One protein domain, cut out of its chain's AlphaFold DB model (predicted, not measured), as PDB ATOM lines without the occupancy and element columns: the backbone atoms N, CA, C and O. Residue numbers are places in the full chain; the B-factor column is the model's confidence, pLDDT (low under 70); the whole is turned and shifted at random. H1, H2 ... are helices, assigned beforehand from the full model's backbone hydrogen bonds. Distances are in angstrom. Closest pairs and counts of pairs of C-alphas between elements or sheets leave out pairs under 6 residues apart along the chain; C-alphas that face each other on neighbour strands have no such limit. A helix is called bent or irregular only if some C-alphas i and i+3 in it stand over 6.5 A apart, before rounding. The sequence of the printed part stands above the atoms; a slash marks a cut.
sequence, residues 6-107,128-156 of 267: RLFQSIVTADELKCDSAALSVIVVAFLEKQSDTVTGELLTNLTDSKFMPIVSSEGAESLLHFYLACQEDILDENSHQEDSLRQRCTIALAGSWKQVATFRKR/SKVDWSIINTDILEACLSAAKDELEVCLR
ATOM      1  N   ARG A   6     -19.371 -42.968  20.878       92.00
ATOM      2  CA  ARG A   6     -20.557 -43.037  20.014       92.00
ATOM      3  C   ARG A   6     -20.907 -41.689  19.389       92.00
ATOM      4  O   ARG A   6     -21.197 -41.638  18.203       92.00
ATOM      5  N   LEU A   7     -20.863 -40.605  20.168       94.19
ATOM      6  CA  LEU A   7     -21.147 -39.266  19.645       94.19
ATOM      7  C   LEU A   7     -20.077 -38.825  18.651       94.19
ATOM      8  O   LEU A   7     -20.409 -38.262  17.614       94.19
ATOM      9  N   PHE A   8     -18.806 -39.099  18.951       95.06
ATOM     10  CA  PHE A   8     -17.717 -38.786  18.033       95.06
ATOM     11  C   PHE A   8     -17.861 -39.557  16.718       95.06
ATOM     12  O   PHE A   8     -17.803 -38.945  15.658       95.06
ATOM     13  N   GLN A   9     -18.159 -40.859  16.781       94.69
ATOM     14  CA  GLN A   9     -18.450 -41.667  15.598       94.69
ATOM     15  C   GLN A   9     -19.605 -41.087  14.783       94.69
ATOM     16  O   GLN A   9     -19.431 -40.864  13.592       94.69
ATOM     17  N   SER A  10     -20.739 -40.759  15.413       95.06
ATOM     18  CA  SER A  10     -21.880 -40.162  14.708       95.06
ATOM     19  C   SER A  10     -21.538 -38.841  14.018       95.06
ATOM     20  O   SER A  10     -22.070 -38.574  12.947       95.06
ATOM     21  N   ILE A  11     -20.662 -38.021  14.610       94.69
ATOM     22  CA  ILE A  11     -20.198 -36.769  13.998       94.69
ATOM     23  C   ILE A  11     -19.310 -37.060  12.785       94.69
ATOM     24  O   ILE A  11     -19.500 -36.441  11.744       94.69
ATOM     25  N   VAL A  12     -18.355 -37.985  12.912       93.94
ATOM     26  CA  VAL A  12     -17.413 -38.340  11.835       93.94
ATOM     27  C   VAL A  12     -18.132 -38.963  10.639       93.94
ATOM     28  O   VAL A  12     -17.780 -38.673   9.501       93.94
ATOM     29  N   THR A  13     -19.163 -39.772  10.885       93.25
ATOM     30  CA  THR A  13     -19.942 -40.438   9.833       93.25
ATOM     31  C   THR A  13     -21.108 -39.599   9.301       93.25
ATOM     32  O   THR A  13     -21.889 -40.105   8.497       93.25
ATOM     33  N   ALA A  14     -21.298 -38.365   9.779       94.75
ATOM     34  CA  ALA A  14     -22.382 -37.504   9.313       94.75
ATOM     35  C   ALA A  14     -22.106 -37.023   7.882       94.75
ATOM     36  O   ALA A  14     -21.035 -36.480   7.602       94.75
ATOM     37  N   ASP A  15     -23.086 -37.163   6.987       91.19
ATOM     38  CA  ASP A  15     -22.943 -36.765   5.580       91.19
ATOM     39  C   ASP A  15     -22.751 -35.238   5.425       91.19
ATOM     40  O   ASP A  15     -22.216 -34.765   4.421       91.19
ATOM     41  N   GLU A  16     -23.149 -34.442   6.423       92.69
ATOM     42  CA  GLU A  16     -22.982 -32.987   6.431       92.69
ATOM     43  C   GLU A  16     -21.604 -32.514   6.921       92.69
ATOM     44  O   GLU A  16     -21.320 -31.308   6.873       92.69
ATOM     45  N   LEU A  17     -20.741 -33.416   7.403       92.12
ATOM     46  CA  LEU A  17     -19.433 -33.038   7.925       92.12
ATOM     47  C   LEU A  17     -18.519 -32.560   6.789       92.12
ATOM     48  O   LEU A  17     -17.940 -33.336   6.035       92.12
ATOM     49  N   LYS A  18     -18.324 -31.243   6.709       92.12
ATOM     50  CA  LYS A  18     -17.333 -30.629   5.817       92.12
ATOM     51  C   LYS A  18     -15.987 -30.555   6.524       92.12
ATOM     52  O   LYS A  18     -15.650 -29.533   7.119       92.12
ATOM     53  N   CYS A  19     -15.235 -31.645   6.475       92.81
ATOM     54  CA  CYS A  19     -13.865 -31.695   6.967       92.81
ATOM     55  C   CYS A  19     -12.939 -32.192   5.858       92.81
ATOM     56  O   CYS A  19     -13.309 -33.068   5.081       92.81
ATOM     57  N   ASP A  20     -11.741 -31.618   5.778       95.31
ATOM     58  CA  ASP A  20     -10.690 -32.184   4.943       95.31
ATOM     59  C   ASP A  20     -10.267 -33.548   5.504       95.31
ATOM     60  O   ASP A  20     -10.071 -33.693   6.710       95.31
ATOM     61  N   SER A  21     -10.121 -34.547   4.635       94.25
ATOM     62  CA  SER A  21      -9.820 -35.922   5.048       94.25
ATOM     63  C   SER A  21      -8.496 -36.032   5.812       94.25
ATOM     64  O   SER A  21      -8.410 -36.755   6.808       94.25
ATOM     65  N   ALA A  22      -7.459 -35.300   5.387       93.00
ATOM     66  CA  ALA A  22      -6.172 -35.337   6.068       93.00
ATOM     67  C   ALA A  22      -6.281 -34.679   7.453       93.00
ATOM     68  O   ALA A  22      -5.802 -35.245   8.437       93.00
ATOM     69  N   ALA A  23      -6.984 -33.550   7.565       95.06
ATOM     70  CA  ALA A  23      -7.273 -32.928   8.860       95.06
ATOM     71  C   ALA A  23      -8.106 -33.842   9.779       95.06
ATOM     72  O   ALA A  23      -7.806 -33.962  10.968       95.06
ATOM     73  N   LEU A  24      -9.109 -34.534   9.228       95.88
ATOM     74  CA  LEU A  24      -9.943 -35.489   9.956       95.88
ATOM     75  C   LEU A  24      -9.098 -36.606  10.572       95.88
ATOM     76  O   LEU A  24      -9.274 -36.917  11.749       95.88
ATOM     77  N   SER A  25      -8.129 -37.146   9.828       96.06
ATOM     78  CA  SER A  25      -7.241 -38.197  10.341       96.06
ATOM     79  C   SER A  25      -6.454 -37.770  11.585       96.06
ATOM     80  O   SER A  25      -6.344 -38.540  12.537       96.06
ATOM     81  N   VAL A  26      -5.995 -36.515  11.647       95.44
ATOM     82  CA  VAL A  26      -5.292 -35.964  12.820       95.44
ATOM     83  C   VAL A  26      -6.247 -35.800  14.006       95.44
ATOM     84  O   VAL A  26      -5.897 -36.118  15.144       95.44
ATOM     85  N   ILE A  27      -7.480 -35.349  13.755       95.69
ATOM     86  CA  ILE A  27      -8.510 -35.214  14.795       95.69
ATOM     87  C   ILE A  27      -8.874 -36.587  15.375       95.69
ATOM     88  O   ILE A  27      -8.999 -36.719  16.595       95.69
ATOM     89  N   VAL A  28      -9.022 -37.602  14.518       95.12
ATOM     90  CA  VAL A  28      -9.291 -38.984  14.930       95.12
ATOM     91  C   VAL A  28      -8.142 -39.511  15.788       95.12
ATOM     92  O   VAL A  28      -8.407 -40.020  16.872       95.12
ATOM     93  N   VAL A  29      -6.879 -39.310  15.399       94.75
ATOM     94  CA  VAL A  29      -5.720 -39.681  16.237       94.75
ATOM     95  C   VAL A  29      -5.785 -39.029  17.611       94.75
ATOM     96  O   VAL A  29      -5.732 -39.724  18.623       94.75
ATOM     97  N   ALA A  30      -5.977 -37.710  17.665       93.75
ATOM     98  CA  ALA A  30      -6.042 -36.978  18.929       93.75
ATOM     99  C   ALA A  30      -7.214 -37.433  19.820       93.75
ATOM    100  O   ALA A  30      -7.156 -37.321  21.050       93.75
ATOM    101  N   PHE A  31      -8.298 -37.921  19.212       94.88
ATOM    102  CA  PHE A  31      -9.407 -38.545  19.922       94.88
ATOM    103  C   PHE A  31      -9.014 -39.920  20.484       94.88
ATOM    104  O   PHE A  31      -9.193 -40.151  21.681       94.88
ATOM    105  N   LEU A  32      -8.439 -40.794  19.653       92.44
ATOM    106  CA  LEU A  32      -8.029 -42.152  20.027       92.44
ATOM    107  C   LEU A  32      -6.961 -42.155  21.127       92.44
ATOM    108  O   LEU A  32      -7.064 -42.923  22.076       92.44
ATOM    109  N   GLU A  33      -5.986 -41.246  21.070       90.94
ATOM    110  CA  GLU A  33      -4.952 -41.109  22.105       90.94
ATOM    111  C   GLU A  33      -5.538 -40.785  23.482       90.94
ATOM    112  O   GLU A  33      -5.075 -41.297  24.502       90.94
ATOM    113  N   LYS A  34      -6.591 -39.964  23.524       91.25
ATOM    114  CA  LYS A  34      -7.262 -39.586  24.774       91.25
ATOM    115  C   LYS A  34      -8.247 -40.633  25.281       91.25
ATOM    116  O   LYS A  34      -8.568 -40.611  26.464       91.25
ATOM    117  N   GLN A  35      -8.738 -41.506  24.406       89.19
ATOM    118  CA  GLN A  35      -9.765 -42.508  24.708       89.19
ATOM    119  C   GLN A  35      -9.247 -43.943  24.544       89.19
ATOM    120  O   GLN A  35     -10.047 -44.854  24.334       89.19
ATOM    121  N   SER A  36      -7.928 -44.143  24.643       85.31
ATOM    122  CA  SER A  36      -7.235 -45.394  24.293       85.31
ATOM    123  C   SER A  36      -7.818 -46.651  24.949       85.31
ATOM    124  O   SER A  36      -7.921 -47.676  24.286       85.31
ATOM    125  N   ASP A  37      -8.306 -46.556  26.189       85.81
ATOM    126  CA  ASP A  37      -8.924 -47.676  26.919       85.81
ATOM    127  C   ASP A  37     -10.283 -48.134  26.348       85.81
ATOM    128  O   ASP A  37     -10.773 -49.212  26.675       85.81
ATOM    129  N   THR A  38     -10.923 -47.308  25.517       85.06
ATOM    130  CA  THR A  38     -12.265 -47.563  24.957       85.06
ATOM    131  C   THR A  38     -12.255 -47.847  23.456       85.06
ATOM    132  O   THR A  38     -13.315 -48.064  22.865       85.06
ATOM    133  N   VAL A  39     -11.076 -47.836  22.825       85.56
ATOM    134  CA  VAL A  39     -10.934 -48.044  21.382       85.56
ATOM    135  C   VAL A  39     -11.110 -49.524  21.058       85.56
ATOM    136  O   VAL A  39     -10.250 -50.347  21.355       85.56
ATOM    137  N   THR A  40     -12.229 -49.859  20.422       89.12
ATOM    138  CA  THR A  40     -12.455 -51.181  19.828       89.12
ATOM    139  C   THR A  40     -12.076 -51.168  18.347       89.12
ATOM    140  O   THR A  40     -12.151 -50.126  17.691       89.12
ATOM    141  N   GLY A  41     -11.723 -52.332  17.790       86.69
ATOM    142  CA  GLY A  41     -11.448 -52.457  16.353       86.69
ATOM    143  C   GLY A  41     -12.628 -52.019  15.479       86.69
ATOM    144  O   GLY A  41     -12.432 -51.346  14.475       86.69
ATOM    145  N   GLU A  42     -13.864 -52.300  15.903       89.69
ATOM    146  CA  GLU A  42     -15.077 -51.844  15.213       89.69
ATOM    147  C   GLU A  42     -15.197 -50.313  15.197       89.69
ATOM    148  O   GLU A  42     -15.487 -49.718  14.157       89.69
ATOM    149  N   LEU A  43     -14.946 -49.653  16.335       91.25
ATOM    150  CA  LEU A  43     -14.955 -48.193  16.406       91.25
ATOM    151  C   LEU A  43     -13.891 -47.607  15.476       91.25
ATOM    152  O   LEU A  43     -14.181 -46.673  14.732       91.25
ATOM    153  N   LEU A  44     -12.678 -48.165  15.499       91.88
ATOM    154  CA  LEU A  44     -11.589 -47.708  14.647       91.88
ATOM    155  C   LEU A  44     -11.944 -47.851  13.164       91.88
ATOM    156  O   LEU A  44     -11.821 -46.877  12.425       91.88
ATOM    157  N   THR A  45     -12.436 -49.014  12.734       90.44
ATOM    158  CA  THR A  45     -12.841 -49.255  11.339       90.44
ATOM    159  C   THR A  45     -13.912 -48.264  10.892       90.44
ATOM    160  O   THR A  45     -13.774 -47.656   9.836       90.44
ATOM    161  N   ASN A  46     -14.922 -48.007  11.725       91.44
ATOM    162  CA  ASN A  46     -15.986 -47.059  11.394       91.44
ATOM    163  C   ASN A  46     -15.496 -45.604  11.314       91.44
ATOM    164  O   ASN A  46     -15.941 -44.845  10.456       91.44
ATOM    165  N   LEU A  47     -14.588 -45.196  12.208       93.25
ATOM    166  CA  LEU A  47     -14.014 -43.844  12.207       93.25
ATOM    167  C   LEU A  47     -13.060 -43.606  11.035       93.25
ATOM    168  O   LEU A  47     -12.855 -42.463  10.634       93.25
ATOM    169  N   THR A  48     -12.444 -44.671  10.528       93.75
ATOM    170  CA  THR A  48     -11.374 -44.603   9.529       93.75
ATOM    171  C   THR A  48     -11.777 -45.147   8.162       93.75
ATOM    172  O   THR A  48     -10.925 -45.286   7.277       93.75
ATOM    173  N   ASP A  49     -13.065 -45.423   7.970       92.31
ATOM    174  CA  ASP A  49     -13.648 -45.881   6.713       92.31
ATOM    175  C   ASP A  49     -13.209 -44.978   5.546       92.31
ATOM    176  O   ASP A  49     -13.120 -43.748   5.676       92.31
ATOM    177  N   SER A  50     -12.872 -45.586   4.406       92.19
ATOM    178  CA  SER A  50     -12.348 -44.851   3.253       92.19
ATOM    179  C   SER A  50     -13.373 -43.913   2.621       92.19
ATOM    180  O   SER A  50     -12.974 -42.939   1.984       92.19
ATOM    181  N   LYS A  51     -14.674 -44.107   2.872       91.94
ATOM    182  CA  LYS A  51     -15.725 -43.162   2.477       91.94
ATOM    183  C   LYS A  51     -15.547 -41.796   3.144       91.94
ATOM    184  O   LYS A  51     -15.775 -40.774   2.500       91.94
ATOM    185  N   PHE A  52     -15.168 -41.771   4.423       91.56
ATOM    186  CA  PHE A  52     -15.080 -40.533   5.209       91.56
ATOM    187  C   PHE A  52     -13.651 -39.999   5.305       91.56
ATOM    188  O   PHE A  52     -13.447 -38.788   5.376       91.56
ATOM    189  N   MET A  53     -12.659 -40.891   5.287       94.19
ATOM    190  CA  MET A  53     -11.253 -40.540   5.488       94.19
ATOM    191  C   MET A  53     -10.331 -41.081   4.375       94.19
ATOM    192  O   MET A  53      -9.307 -41.687   4.683       94.19
ATOM    193  N   PRO A  54     -10.628 -40.891   3.076       93.38
ATOM    194  CA  PRO A  54      -9.874 -41.510   1.973       93.38
ATOM    195  C   PRO A  54      -8.374 -41.160   1.958       93.38
ATOM    196  O   PRO A  54      -7.555 -41.931   1.467       93.38
ATOM    197  N   ILE A  55      -7.997 -40.006   2.512       93.75
ATOM    198  CA  ILE A  55      -6.617 -39.518   2.594       93.75
ATOM    199  C   ILE A  55      -6.212 -39.397   4.063       93.75
ATOM    200  O   ILE A  55      -6.867 -38.698   4.838       93.75
ATOM    201  N   VAL A  56      -5.097 -40.029   4.426       95.12
ATOM    202  CA  VAL A  56      -4.517 -39.970   5.772       95.12
ATOM    203  C   VAL A  56      -3.370 -38.964   5.791       95.12
ATOM    204  O   VAL A  56      -2.508 -38.974   4.915       95.12
ATOM    205  N   SER A  57      -3.344 -38.094   6.800       94.38
ATOM    206  CA  SER A  57      -2.210 -37.201   7.033       94.38
ATOM    207  C   SER A  57      -0.997 -38.002   7.491       94.38
ATOM    208  O   SER A  57      -1.102 -38.842   8.384       94.38
ATOM    209  N   SER A  58       0.178 -37.689   6.947       90.19
ATOM    210  CA  SER A  58       1.441 -38.294   7.378       90.19
ATOM    211  C   SER A  58       1.747 -38.057   8.863       90.19
ATOM    212  O   SER A  58       2.424 -38.880   9.470       90.19
ATOM    213  N   GLU A  59       1.215 -36.983   9.456       90.94
ATOM    214  CA  GLU A  59       1.347 -36.666  10.884       90.94
ATOM    215  C   GLU A  59       0.612 -37.679  11.777       90.94
ATOM    216  O   GLU A  59       1.119 -38.064  12.825       90.94
ATOM    217  N   GLY A  60      -0.571 -38.133  11.350       88.94
ATOM    218  CA  GLY A  60      -1.394 -39.084  12.102       88.94
ATOM    219  C   GLY A  60      -1.224 -40.542  11.670       88.94
ATOM    220  O   GLY A  60      -1.674 -41.447  12.372       88.94
ATOM    221  N   ALA A  61      -0.591 -40.786  10.521       91.12
ATOM    222  CA  ALA A  61      -0.534 -42.102   9.894       91.12
ATOM    223  C   ALA A  61       0.159 -43.161  10.764       91.12
ATOM    224  O   ALA A  61      -0.328 -44.288  10.832       91.12
ATOM    225  N   GLU A  62       1.251 -42.806  11.454       87.50
ATOM    226  CA  GLU A  62       1.974 -43.722  12.352       87.50
ATOM    227  C   GLU A  62       1.107 -44.124  13.553       87.50
ATOM    228  O   GLU A  62       0.955 -45.314  13.831       87.50
ATOM    229  N   SER A  63       0.474 -43.152  14.218       89.25
ATOM    230  CA  SER A  63      -0.416 -43.413  15.354       89.25
ATOM    231  C   SER A  63      -1.639 -44.234  14.942       89.25
ATOM    232  O   SER A  63      -1.979 -45.199  15.623       89.25
ATOM    233  N   LEU A  64      -2.285 -43.911  13.814       91.50
ATOM    234  CA  LEU A  64      -3.417 -44.695  13.298       91.50
ATOM    235  C   LEU A  64      -3.021 -46.129  12.984       91.50
ATOM    236  O   LEU A  64      -3.761 -47.051  13.319       91.50
ATOM    237  N   LEU A  65      -1.856 -46.317  12.368       88.62
ATOM    238  CA  LEU A  65      -1.344 -47.642  12.066       88.62
ATOM    239  C   LEU A  65      -1.074 -48.418  13.360       88.62
ATOM    240  O   LEU A  65      -1.448 -49.580  13.456       88.62
ATOM    241  N   HIS A  66      -0.527 -47.767  14.388       86.19
ATOM    242  CA  HIS A  66      -0.348 -48.382  15.700       86.19
ATOM    243  C   HIS A  66      -1.674 -48.837  16.327       86.19
ATOM    244  O   HIS A  66      -1.776 -49.980  16.770       86.19
ATOM    245  N   PHE A  67      -2.703 -47.980  16.325       88.50
ATOM    246  CA  PHE A  67      -4.037 -48.354  16.812       88.50
ATOM    247  C   PHE A  67      -4.640 -49.502  16.002       88.50
ATOM    248  O   PHE A  67      -5.187 -50.433  16.585       88.50
ATOM    249  N   TYR A  68      -4.502 -49.464  14.676       88.19
ATOM    250  CA  TYR A  68      -5.005 -50.510  13.788       88.19
ATOM    251  C   TYR A  68      -4.448 -51.882  14.153       88.19
ATOM    252  O   TYR A  68      -5.207 -52.833  14.295       88.19
ATOM    253  N   LEU A  69      -3.141 -51.960  14.383       83.94
ATOM    254  CA  LEU A  69      -2.460 -53.206  14.721       83.94
ATOM    255  C   LEU A  69      -2.784 -53.686  16.128       83.94
ATOM    256  O   LEU A  69      -2.984 -54.878  16.329       83.94
ATOM    257  N   ALA A  70      -2.862 -52.760  17.088       84.12
ATOM    258  CA  ALA A  70      -3.244 -53.080  18.458       84.12
ATOM    259  C   ALA A  70      -4.670 -53.653  18.533       84.12
ATOM    260  O   ALA A  70      -4.950 -54.506  19.367       84.12
ATOM    261  N   CYS A  71      -5.567 -53.217  17.643       82.12
ATOM    262  CA  CYS A  71      -6.928 -53.738  17.546       82.12
ATOM    263  C   CYS A  71      -7.059 -55.002  16.675       82.12
ATOM    264  O   CYS A  71      -8.124 -55.618  16.682       82.12
ATOM    265  N   GLN A  72      -6.028 -55.379  15.908       73.44
ATOM    266  CA  GLN A  72      -6.094 -56.483  14.942       73.44
ATOM    267  C   GLN A  72      -5.808 -57.865  15.543       73.44
ATOM    268  O   GLN A  72      -6.031 -58.865  14.863       73.44
ATOM    269  N   GLU A  73      -5.347 -57.951  16.795       58.75
ATOM    270  CA  GLU A  73      -4.960 -59.231  17.416       58.75
ATOM    271  C   GLU A  73      -6.093 -60.266  17.509       58.75
ATOM    272  O   GLU A  73      -5.807 -61.460  17.582       58.75
ATOM    273  N   ASP A  74      -7.357 -59.839  17.420       51.97
ATOM    274  CA  ASP A  74      -8.524 -60.724  17.512       51.97
ATOM    275  C   ASP A  74      -9.167 -61.079  16.157       51.97
ATOM    276  O   ASP A  74     -10.075 -61.912  16.110       51.97
ATOM    277  N   ILE A  75      -8.722 -60.486  15.042       53.34
ATOM    278  CA  ILE A  75      -9.357 -60.674  13.728       53.34
ATOM    279  C   ILE A  75      -8.321 -61.200  12.727       53.34
ATOM    280  O   ILE A  75      -7.676 -60.444  12.003       53.34
ATOM    281  N   LEU A  76      -8.189 -62.530  12.677       48.81
ATOM    282  CA  LEU A  76      -7.500 -63.290  11.624       48.81
ATOM    283  C   LEU A  76      -8.261 -63.181  10.288       48.81
ATOM    284  O   LEU A  76      -8.726 -64.187   9.756       48.81
ATOM    285  N   ASP A  77      -8.465 -61.971   9.762       47.91
ATOM    286  CA  ASP A  77      -9.149 -61.809   8.479       47.91
ATOM    287  C   ASP A  77      -8.146 -61.939   7.326       47.91
ATOM    288  O   ASP A  77      -7.285 -61.080   7.105       47.91
ATOM    289  N   GLU A  78      -8.289 -63.017   6.554       53.69
ATOM    290  CA  GLU A  78      -7.566 -63.283   5.302       53.69
ATOM    291  C   GLU A  78      -7.825 -62.204   4.223       53.69
ATOM    292  O   GLU A  78      -7.154 -62.172   3.193       53.69
ATOM    293  N   ASN A  79      -8.732 -61.255   4.479       51.78
ATOM    294  CA  ASN A  79      -9.049 -60.116   3.612       51.78
ATOM    295  C   ASN A  79      -8.068 -58.927   3.713       51.78
ATOM    296  O   ASN A  79      -8.324 -57.861   3.152       51.78
ATOM    297  N   SER A  80      -6.918 -59.090   4.377       52.38
ATOM    298  CA  SER A  80      -5.898 -58.039   4.574       52.38
ATOM    299  C   SER A  80      -5.283 -57.433   3.293       52.38
ATOM    300  O   SER A  80      -4.524 -56.468   3.376       52.38
ATOM    301  N   HIS A  81      -5.630 -57.958   2.114       53.69
ATOM    302  CA  HIS A  81      -5.184 -57.475   0.802       53.69
ATOM    303  C   HIS A  81      -6.169 -56.528   0.098       53.69
ATOM    304  O   HIS A  81      -6.014 -56.263  -1.092       53.69
ATOM    305  N   GLN A  82      -7.189 -56.015   0.789       64.56
ATOM    306  CA  GLN A  82      -8.108 -55.056   0.179       64.56
ATOM    307  C   GLN A  82      -7.372 -53.747  -0.177       64.56
ATOM    308  O   GLN A  82      -6.782 -53.111   0.699       64.56
ATOM    309  N   GLU A  83      -7.443 -53.347  -1.456       61.28
ATOM    310  CA  GLU A  83      -6.709 -52.217  -2.074       61.28
ATOM    311  C   GLU A  83      -6.978 -50.828  -1.449       61.28
ATOM    312  O   GLU A  83      -6.364 -49.841  -1.847       61.28
ATOM    313  N   ASP A  84      -7.879 -50.735  -0.466       73.69
ATOM    314  CA  ASP A  84      -8.248 -49.487   0.220       73.69
ATOM    315  C   ASP A  84      -8.263 -49.628   1.757       73.69
ATOM    316  O   ASP A  84      -8.968 -48.934   2.500       73.69
ATOM    317  N   SER A  85      -7.470 -50.572   2.270       87.25
ATOM    318  CA  SER A  85      -7.332 -50.772   3.711       87.25
ATOM    319  C   SER A  85      -6.726 -49.538   4.398       87.25
ATOM    320  O   SER A  85      -5.890 -48.823   3.838       87.25
ATOM    321  N   LEU A  86      -7.108 -49.301   5.662       89.69
ATOM    322  CA  LEU A  86      -6.483 -48.258   6.488       89.69
ATOM    323  C   LEU A  86      -4.960 -48.437   6.542       89.69
ATOM    324  O   LEU A  86      -4.225 -47.460   6.423       89.69
ATOM    325  N   ARG A  87      -4.489 -49.690   6.656       88.81
ATOM    326  CA  ARG A  87      -3.063 -50.038   6.606       88.81
ATOM    327  C   ARG A  87      -2.407 -49.465   5.356       88.81
ATOM    328  O   ARG A  87      -1.423 -48.745   5.477       88.81
ATOM    329  N   GLN A  88      -2.965 -49.732   4.177       87.75
ATOM    330  CA  GLN A  88      -2.421 -49.242   2.915       87.75
ATOM    331  C   GLN A  88      -2.426 -47.713   2.841       87.75
ATOM    332  O   GLN A  88      -1.405 -47.125   2.488       87.75
ATOM    333  N   ARG A  89      -3.523 -47.052   3.231       92.38
ATOM    334  CA  ARG A  89      -3.596 -45.580   3.245       92.38
ATOM    335  C   ARG A  89      -2.572 -44.955   4.198       92.38
ATOM    336  O   ARG A  89      -1.904 -43.994   3.820       92.38
ATOM    337  N   CYS A  90      -2.380 -45.523   5.389       90.81
ATOM    338  CA  CYS A  90      -1.326 -45.110   6.318       90.81
ATOM    339  C   CYS A  90       0.074 -45.343   5.736       90.81
ATOM    340  O   CYS A  90       0.911 -44.443   5.791       90.81
ATOM    341  N   THR A  91       0.330 -46.509   5.138       87.62
ATOM    342  CA  THR A  91       1.612 -46.832   4.494       87.62
ATOM    343  C   THR A  91       1.931 -45.855   3.365       87.62
ATOM    344  O   THR A  91       3.047 -45.344   3.309       87.62
ATOM    345  N   ILE A  92       0.956 -45.527   2.511       87.88
ATOM    346  CA  ILE A  92       1.110 -44.537   1.435       87.88
ATOM    347  C   ILE A  92       1.399 -43.146   2.015       87.88
ATOM    348  O   ILE A  92       2.309 -42.467   1.540       87.88
ATOM    349  N   ALA A  93       0.673 -42.722   3.053       90.44
ATOM    350  CA  ALA A  93       0.888 -41.424   3.690       90.44
ATOM    351  C   ALA A  93       2.292 -41.301   4.313       90.44
ATOM    352  O   ALA A  93       2.955 -40.273   4.152       90.44
ATOM    353  N   LEU A  94       2.768 -42.360   4.976       87.00
ATOM    354  CA  LEU A  94       4.121 -42.437   5.537       87.00
ATOM    355  C   LEU A  94       5.195 -42.504   4.446       87.00
ATOM    356  O   LEU A  94       6.243 -41.869   4.569       87.00
ATOM    357  N   ALA A  95       4.929 -43.229   3.358       84.81
ATOM    358  CA  ALA A  95       5.807 -43.259   2.199       84.81
ATOM    359  C   ALA A  95       5.889 -41.884   1.533       84.81
ATOM    360  O   ALA A  95       6.977 -41.460   1.179       84.81
ATOM    361  N   GLY A  96       4.798 -41.121   1.436       81.19
ATOM    362  CA  GLY A  96       4.821 -39.752   0.906       81.19
ATOM    363  C   GLY A  96       5.688 -38.789   1.730       81.19
ATOM    364  O   GLY A  96       6.282 -37.857   1.186       81.19
ATOM    365  N   SER A  97       5.829 -39.033   3.036       81.88
ATOM    366  CA  SER A  97       6.701 -38.267   3.933       81.88
ATOM    367  C   SER A  97       8.055 -38.939   4.191       81.88
ATOM    368  O   SER A  97       8.772 -38.534   5.111       81.88
ATOM    369  N   TRP A  98       8.474 -39.904   3.360       73.12
ATOM    370  CA  TRP A  98       9.691 -40.701   3.568       73.12
ATOM    371  C   TRP A  98      10.953 -39.862   3.819       73.12
ATOM    372  O   TRP A  98      11.806 -40.242   4.618       73.12
ATOM    373  N   LYS A  99      11.069 -38.679   3.199       69.38
ATOM    374  CA  LYS A  99      12.183 -37.733   3.424       69.38
ATOM    375  C   LYS A  99      12.209 -37.191   4.857       69.38
ATOM    376  O   LYS A  99      13.279 -37.012   5.445       69.38
ATOM    377  N   GLN A 100      11.039 -36.945   5.440       67.12
ATOM    378  CA  GLN A 100      10.886 -36.532   6.837       67.12
ATOM    379  C   GLN A 100      11.154 -37.714   7.783       67.12
ATOM    380  O   GLN A 100      11.869 -37.567   8.771       67.12
ATOM    381  N   VAL A 101      10.706 -38.920   7.423       56.69
ATOM    382  CA  VAL A 101      10.976 -40.156   8.186       56.69
ATOM    383  C   VAL A 101      12.477 -40.502   8.193       56.69
ATOM    384  O   VAL A 101      13.053 -40.818   9.241       56.69
ATOM    385  N   ALA A 102      13.158 -40.367   7.050       58.03
ATOM    386  CA  ALA A 102      14.597 -40.593   6.906       58.03
ATOM    387  C   ALA A 102      15.441 -39.585   7.706       58.03
ATOM    388  O   ALA A 102      16.519 -39.923   8.205       58.03
ATOM    389  N   THR A 103      14.957 -38.350   7.867       52.66
ATOM    390  CA  THR A 103      15.630 -37.324   8.678       52.66
ATOM    391  C   THR A 103      15.332 -37.467  10.173       52.66
ATOM    392  O   THR A 103      16.222 -37.220  10.990       52.66
ATOM    393  N   PHE A 104      14.149 -37.959  10.556       48.03
ATOM    394  CA  PHE A 104      13.781 -38.200  11.955       48.03
ATOM    395  C   PHE A 104      14.627 -39.305  12.613       48.03
ATOM    396  O   PHE A 104      15.112 -39.133  13.735       48.03
ATOM    397  N   ARG A 105      14.919 -40.406  11.900       50.72
ATOM    398  CA  ARG A 105      15.792 -41.483  12.420       50.72
ATOM    399  C   ARG A 105      17.240 -41.044  12.666       50.72
ATOM    400  O   ARG A 105      17.894 -41.628  13.526       50.72
ATOM    401  N   LYS A 106      17.735 -40.004  11.979       48.81
ATOM    402  CA  LYS A 106      19.062 -39.433  12.269       48.81
ATOM    403  C   LYS A 106      19.100 -38.728  13.628       48.81
ATOM    404  O   LYS A 106      20.047 -38.938  14.370       48.81
ATOM    405  N   ARG A 107      18.048 -37.991  14.008       42.31
ATOM    406  CA  ARG A 107      18.001 -37.276  15.302       42.31
ATOM    407  C   ARG A 107      17.888 -38.200  16.513       42.31
ATOM    408  O   ARG A 107      18.389 -37.866  17.577       42.31
ATOM    409  N   SER A 128       0.754 -55.520  23.719       45.88
ATOM    410  CA  SER A 128       0.862 -56.743  22.966       45.88
ATOM    411  C   SER A 128       1.977 -56.566  21.931       45.88
ATOM    412  O   SER A 128       2.356 -55.447  21.561       45.88
ATOM    413  N   LYS A 129       2.666 -57.659  21.608       50.44
ATOM    414  CA  LYS A 129       3.859 -57.648  20.754       50.44
ATOM    415  C   LYS A 129       3.421 -57.406  19.310       50.44
ATOM    416  O   LYS A 129       3.422 -58.329  18.506       50.44
ATOM    417  N   VAL A 130       3.077 -56.167  18.975       54.94
ATOM    418  CA  VAL A 130       2.907 -55.757  17.582       54.94
ATOM    419  C   VAL A 130       4.232 -56.016  16.869       54.94
ATOM    420  O   VAL A 130       5.265 -55.434  17.221       54.94
ATOM    421  N   ASP A 131       4.223 -56.936  15.903       61.34
ATOM    422  CA  ASP A 131       5.401 -57.259  15.106       61.34
ATOM    423  C   ASP A 131       5.664 -56.142  14.094       61.34
ATOM    424  O   ASP A 131       5.275 -56.176  12.926       61.34
ATOM    425  N   TRP A 132       6.357 -55.115  14.574       66.19
ATOM    426  CA  TRP A 132       6.801 -53.985  13.774       66.19
ATOM    427  C   TRP A 132       7.690 -54.390  12.595       66.19
ATOM    428  O   TRP A 132       7.905 -53.560  11.712       66.19
ATOM    429  N   SER A 133       8.251 -55.602  12.557       67.81
ATOM    430  CA  SER A 133       9.177 -55.990  11.490       67.81
ATOM    431  C   SER A 133       8.489 -56.039  10.121       67.81
ATOM    432  O   SER A 133       9.002 -55.439   9.178       67.81
ATOM    433  N   ILE A 134       7.289 -56.622  10.041       61.91
ATOM    434  CA  ILE A 134       6.491 -56.768   8.807       61.91
ATOM    435  C   ILE A 134       6.017 -55.403   8.282       61.91
ATOM    436  O   ILE A 134       5.915 -55.138   7.089       61.91
ATOM    437  N   ILE A 135       5.749 -54.481   9.190       65.62
ATOM    438  CA  ILE A 135       5.187 -53.172   8.851       65.62
ATOM    439  C   ILE A 135       6.293 -52.215   8.454       65.62
ATOM    440  O   ILE A 135       6.145 -51.417   7.533       65.62
ATOM    441  N   ASN A 136       7.446 -52.345   9.109       72.38
ATOM    442  CA  ASN A 136       8.656 -51.704   8.641       72.38
ATOM    443  C   ASN A 136       9.001 -52.176   7.229       72.38
ATOM    444  O   ASN A 136       9.414 -51.332   6.446       72.38
ATOM    445  N   THR A 137       8.825 -53.455   6.869       76.75
ATOM    446  CA  THR A 137       9.086 -53.893   5.488       76.75
ATOM    447  C   THR A 137       8.128 -53.258   4.485       76.75
ATOM    448  O   THR A 137       8.618 -52.699   3.511       76.75
ATOM    449  N   ASP A 138       6.819 -53.215   4.756       74.38
ATOM    450  CA  ASP A 138       5.846 -52.592   3.841       74.38
ATOM    451  C   ASP A 138       6.083 -51.089   3.669       74.38
ATOM    452  O   ASP A 138       6.072 -50.562   2.557       74.38
ATOM    453  N   ILE A 139       6.315 -50.379   4.779       77.19
ATOM    454  CA  ILE A 139       6.611 -48.944   4.743       77.19
ATOM    455  C   ILE A 139       7.922 -48.708   3.998       77.19
ATOM    456  O   ILE A 139       7.998 -47.790   3.186       77.19
ATOM    457  N   LEU A 140       8.955 -49.522   4.243       79.56
ATOM    458  CA  LEU A 140      10.235 -49.398   3.550       79.56
ATOM    459  C   LEU A 140      10.106 -49.687   2.054       79.56
ATOM    460  O   LEU A 140      10.706 -48.959   1.269       79.56
ATOM    461  N   GLU A 141       9.335 -50.697   1.657       83.50
ATOM    462  CA  GLU A 141       9.075 -51.027   0.256       83.50
ATOM    463  C   GLU A 141       8.311 -49.897  -0.441       83.50
ATOM    464  O   GLU A 141       8.737 -49.433  -1.501       83.50
ATOM    465  N   ALA A 142       7.266 -49.360   0.196       80.19
ATOM    466  CA  ALA A 142       6.531 -48.207  -0.313       80.19
ATOM    467  C   ALA A 142       7.420 -46.953  -0.421       80.19
ATOM    468  O   ALA A 142       7.390 -46.258  -1.437       80.19
ATOM    469  N   CYS A 143       8.272 -46.688   0.580       79.81
ATOM    470  CA  CYS A 143       9.260 -45.605   0.530       79.81
ATOM    471  C   CYS A 143      10.266 -45.802  -0.615       79.81
ATOM    472  O   CYS A 143      10.593 -44.847  -1.316       79.81
ATOM    473  N   LEU A 144      10.771 -47.026  -0.805       84.94
ATOM    474  CA  LEU A 144      11.709 -47.371  -1.875       84.94
ATOM    475  C   LEU A 144      11.075 -47.195  -3.255       84.94
ATOM    476  O   LEU A 144      11.723 -46.642  -4.143       84.94
ATOM    477  N   SER A 145       9.822 -47.622  -3.423       83.81
ATOM    478  CA  SER A 145       9.072 -47.421  -4.664       83.81
ATOM    479  C   SER A 145       8.886 -45.932  -4.950       83.81
ATOM    480  O   SER A 145       9.259 -45.473  -6.025       83.81
ATOM    481  N   ALA A 146       8.425 -45.153  -3.966       79.62
ATOM    482  CA  ALA A 146       8.244 -43.711  -4.124       79.62
ATOM    483  C   ALA A 146       9.563 -42.996  -4.467       79.62
ATOM    484  O   ALA A 146       9.614 -42.157  -5.365       79.62
ATOM    485  N   ALA A 147      10.660 -43.363  -3.799       79.81
ATOM    486  CA  ALA A 147      11.981 -42.812  -4.082       79.81
ATOM    487  C   ALA A 147      12.479 -43.175  -5.492       79.81
ATOM    488  O   ALA A 147      13.127 -42.356  -6.149       79.81
ATOM    489  N   LYS A 148      12.179 -44.389  -5.969       89.81
ATOM    490  CA  LYS A 148      12.500 -44.823  -7.331       89.81
ATOM    491  C   LYS A 148      11.714 -44.018  -8.366       89.81
ATOM    492  O   LYS A 148      12.322 -43.520  -9.311       89.81
ATOM    493  N   ASP A 149      10.413 -43.836  -8.165       87.75
ATOM    494  CA  ASP A 149       9.559 -43.068  -9.077       87.75
ATOM    495  C   ASP A 149      10.009 -41.601  -9.161       87.75
ATOM    496  O   ASP A 149      10.146 -41.043 -10.253       87.75
ATOM    497  N   GLU A 150      10.333 -40.984  -8.018       84.50
ATOM    498  CA  GLU A 150      10.914 -39.639  -7.980       84.50
ATOM    499  C   GLU A 150      12.232 -39.562  -8.769       84.50
ATOM    500  O   GLU A 150      12.436 -38.628  -9.551       84.50
ATOM    501  N   LEU A 151      13.123 -40.546  -8.601       89.94
ATOM    502  CA  LEU A 151      14.392 -40.605  -9.326       89.94
ATOM    503  C   LEU A 151      14.170 -40.729 -10.839       89.94
ATOM    504  O   LEU A 151      14.847 -40.052 -11.612       89.94
ATOM    505  N   GLU A 152      13.220 -41.557 -11.271       93.69
ATOM    506  CA  GLU A 152      12.877 -41.714 -12.686       93.69
ATOM    507  C   GLU A 152      12.337 -40.414 -13.297       93.69
ATOM    508  O   GLU A 152      12.722 -40.049 -14.414       93.69
ATOM    509  N   VAL A 153      11.498 -39.678 -12.563       92.44
ATOM    510  CA  VAL A 153      11.017 -38.350 -12.975       92.44
ATOM    511  C   VAL A 153      12.179 -37.359 -13.075       92.44
ATOM    512  O   VAL A 153      12.314 -36.676 -14.091       92.44
ATOM    513  N   CYS A 154      13.062 -37.312 -12.074       89.94
ATOM    514  CA  CYS A 154      14.245 -36.449 -12.100       89.94
ATOM    515  C   CYS A 154      15.169 -36.763 -13.284       89.94
ATOM    516  O   CYS A 154      15.618 -35.844 -13.970       89.94
ATOM    517  N   LEU A 155      15.429 -38.045 -13.561       93.44
ATOM    518  CA  LEU A 155      16.252 -38.473 -14.695       93.44
ATOM    519  C   LEU A 155      15.630 -38.076 -16.037       93.44
ATOM    520  O   LEU A 155      16.347 -37.650 -16.945       93.44
ATOM    521  N   ARG A 156      14.304 -38.188 -16.166       95.00
ATOM    522  CA  ARG A 156      13.578 -37.765 -17.368       95.00
ATOM    523  C   ARG A 156      13.689 -36.257 -17.585       95.00
ATOM    524  O   ARG A 156      14.104 -35.841 -18.662       95.00
TER     525      ARG A 156
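This is residues 6 to 107 and 128 to 156 of the 267 residues of the protein "Hypothetical protein" of Attheya septentrionalis (UniProt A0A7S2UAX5). The longest helix, H7, makes one side of the domain and crosses H5, which packs on H4 in the middle; beyond H4 come H3 and then H1, with H2 across H4 near its beginning. Residues 148 to 156 of H7 stick out, and H6 turns off just after H5 and touches no helix. The printed part has 131 residues with seven named helices, H1 to H7 in order along the chain, and no named strand; the class is all helix. The whole is compact, with a radius of gyration of the C-alphas of 15.6 A, and spans 50 by 36 by 33 A.

H7, residues 132 to 156, is 35.8 A long and ends at C-alpha 156, (13.578, -37.765, -17.368). H5 is residues 86 to 96, 15.2 A. H4, residues 58 to 74, is 26.6 A long and begins at C-alpha 58, (1.441, -38.294, 7.378); it is irregular, with C-alphas 59 and 62 being 7.2 A apart. H2 is residues 21 to 34, 20.2 A; H3 residues 41 to 48, 10.4 A; H6 residues 98 to 107, 14.8 A. H1, residues 6 to 12, 9.9 A, begins at C-alpha 6, (-20.557, -43.037, 20.014).

H7 touches H5 with residues 138 to 146 alone, at a steep tilt of 45 degrees, the same way; the closest C-alphas, of Ala 95 and Cys 143, are 4.5 A apart. H5 and H4 form a helical hairpin at a shallow tilt of 30 degrees, closest at the C-alphas of Ala 61 and Cys 90, 4.7 A. H4 is the hub, touching three helices. It forms a second helical hairpin with H3, at 26 degrees, where Gly 41 and Cys 71 have the closest C-alphas, 4.8 A. Residues 59 to 64 of H4 touch residues 25 to 29 of H2 at a steep tilt of 56 degrees, with the C-alphas of Val 26 and Gly 60 closest, 5.0 A. H1 touches H3 at 28 degrees, the same way; the closest C-alphas, of Gln 9 and Leu 47, are 6.0 A apart. H6 is close to H7 but not clearly touching, with the C-alphas of Trp 98 and Cys 143 closest, 5.8 A. H4 and H7 are apart. Every O i to N i+4 pair is within hydrogen-bond range in H1, H3, H5 and H7; H2 has 9 of 10, H4 9 of 13 and H6 4 of 6.

The C-alphas of Arg 6 and Arg 156, the two farthest apart, are 50.9 A apart. Residues 108 to 127 are not printed, and C-alphas 107 and 128 across this cut are 27.0 A apart. The link from H4 to H5 is long, with 11 residues. The mean pLDDT of the printed part is 81.9; it is under 70 in residues 73 to 83, 99 to 107 and 128 to 135.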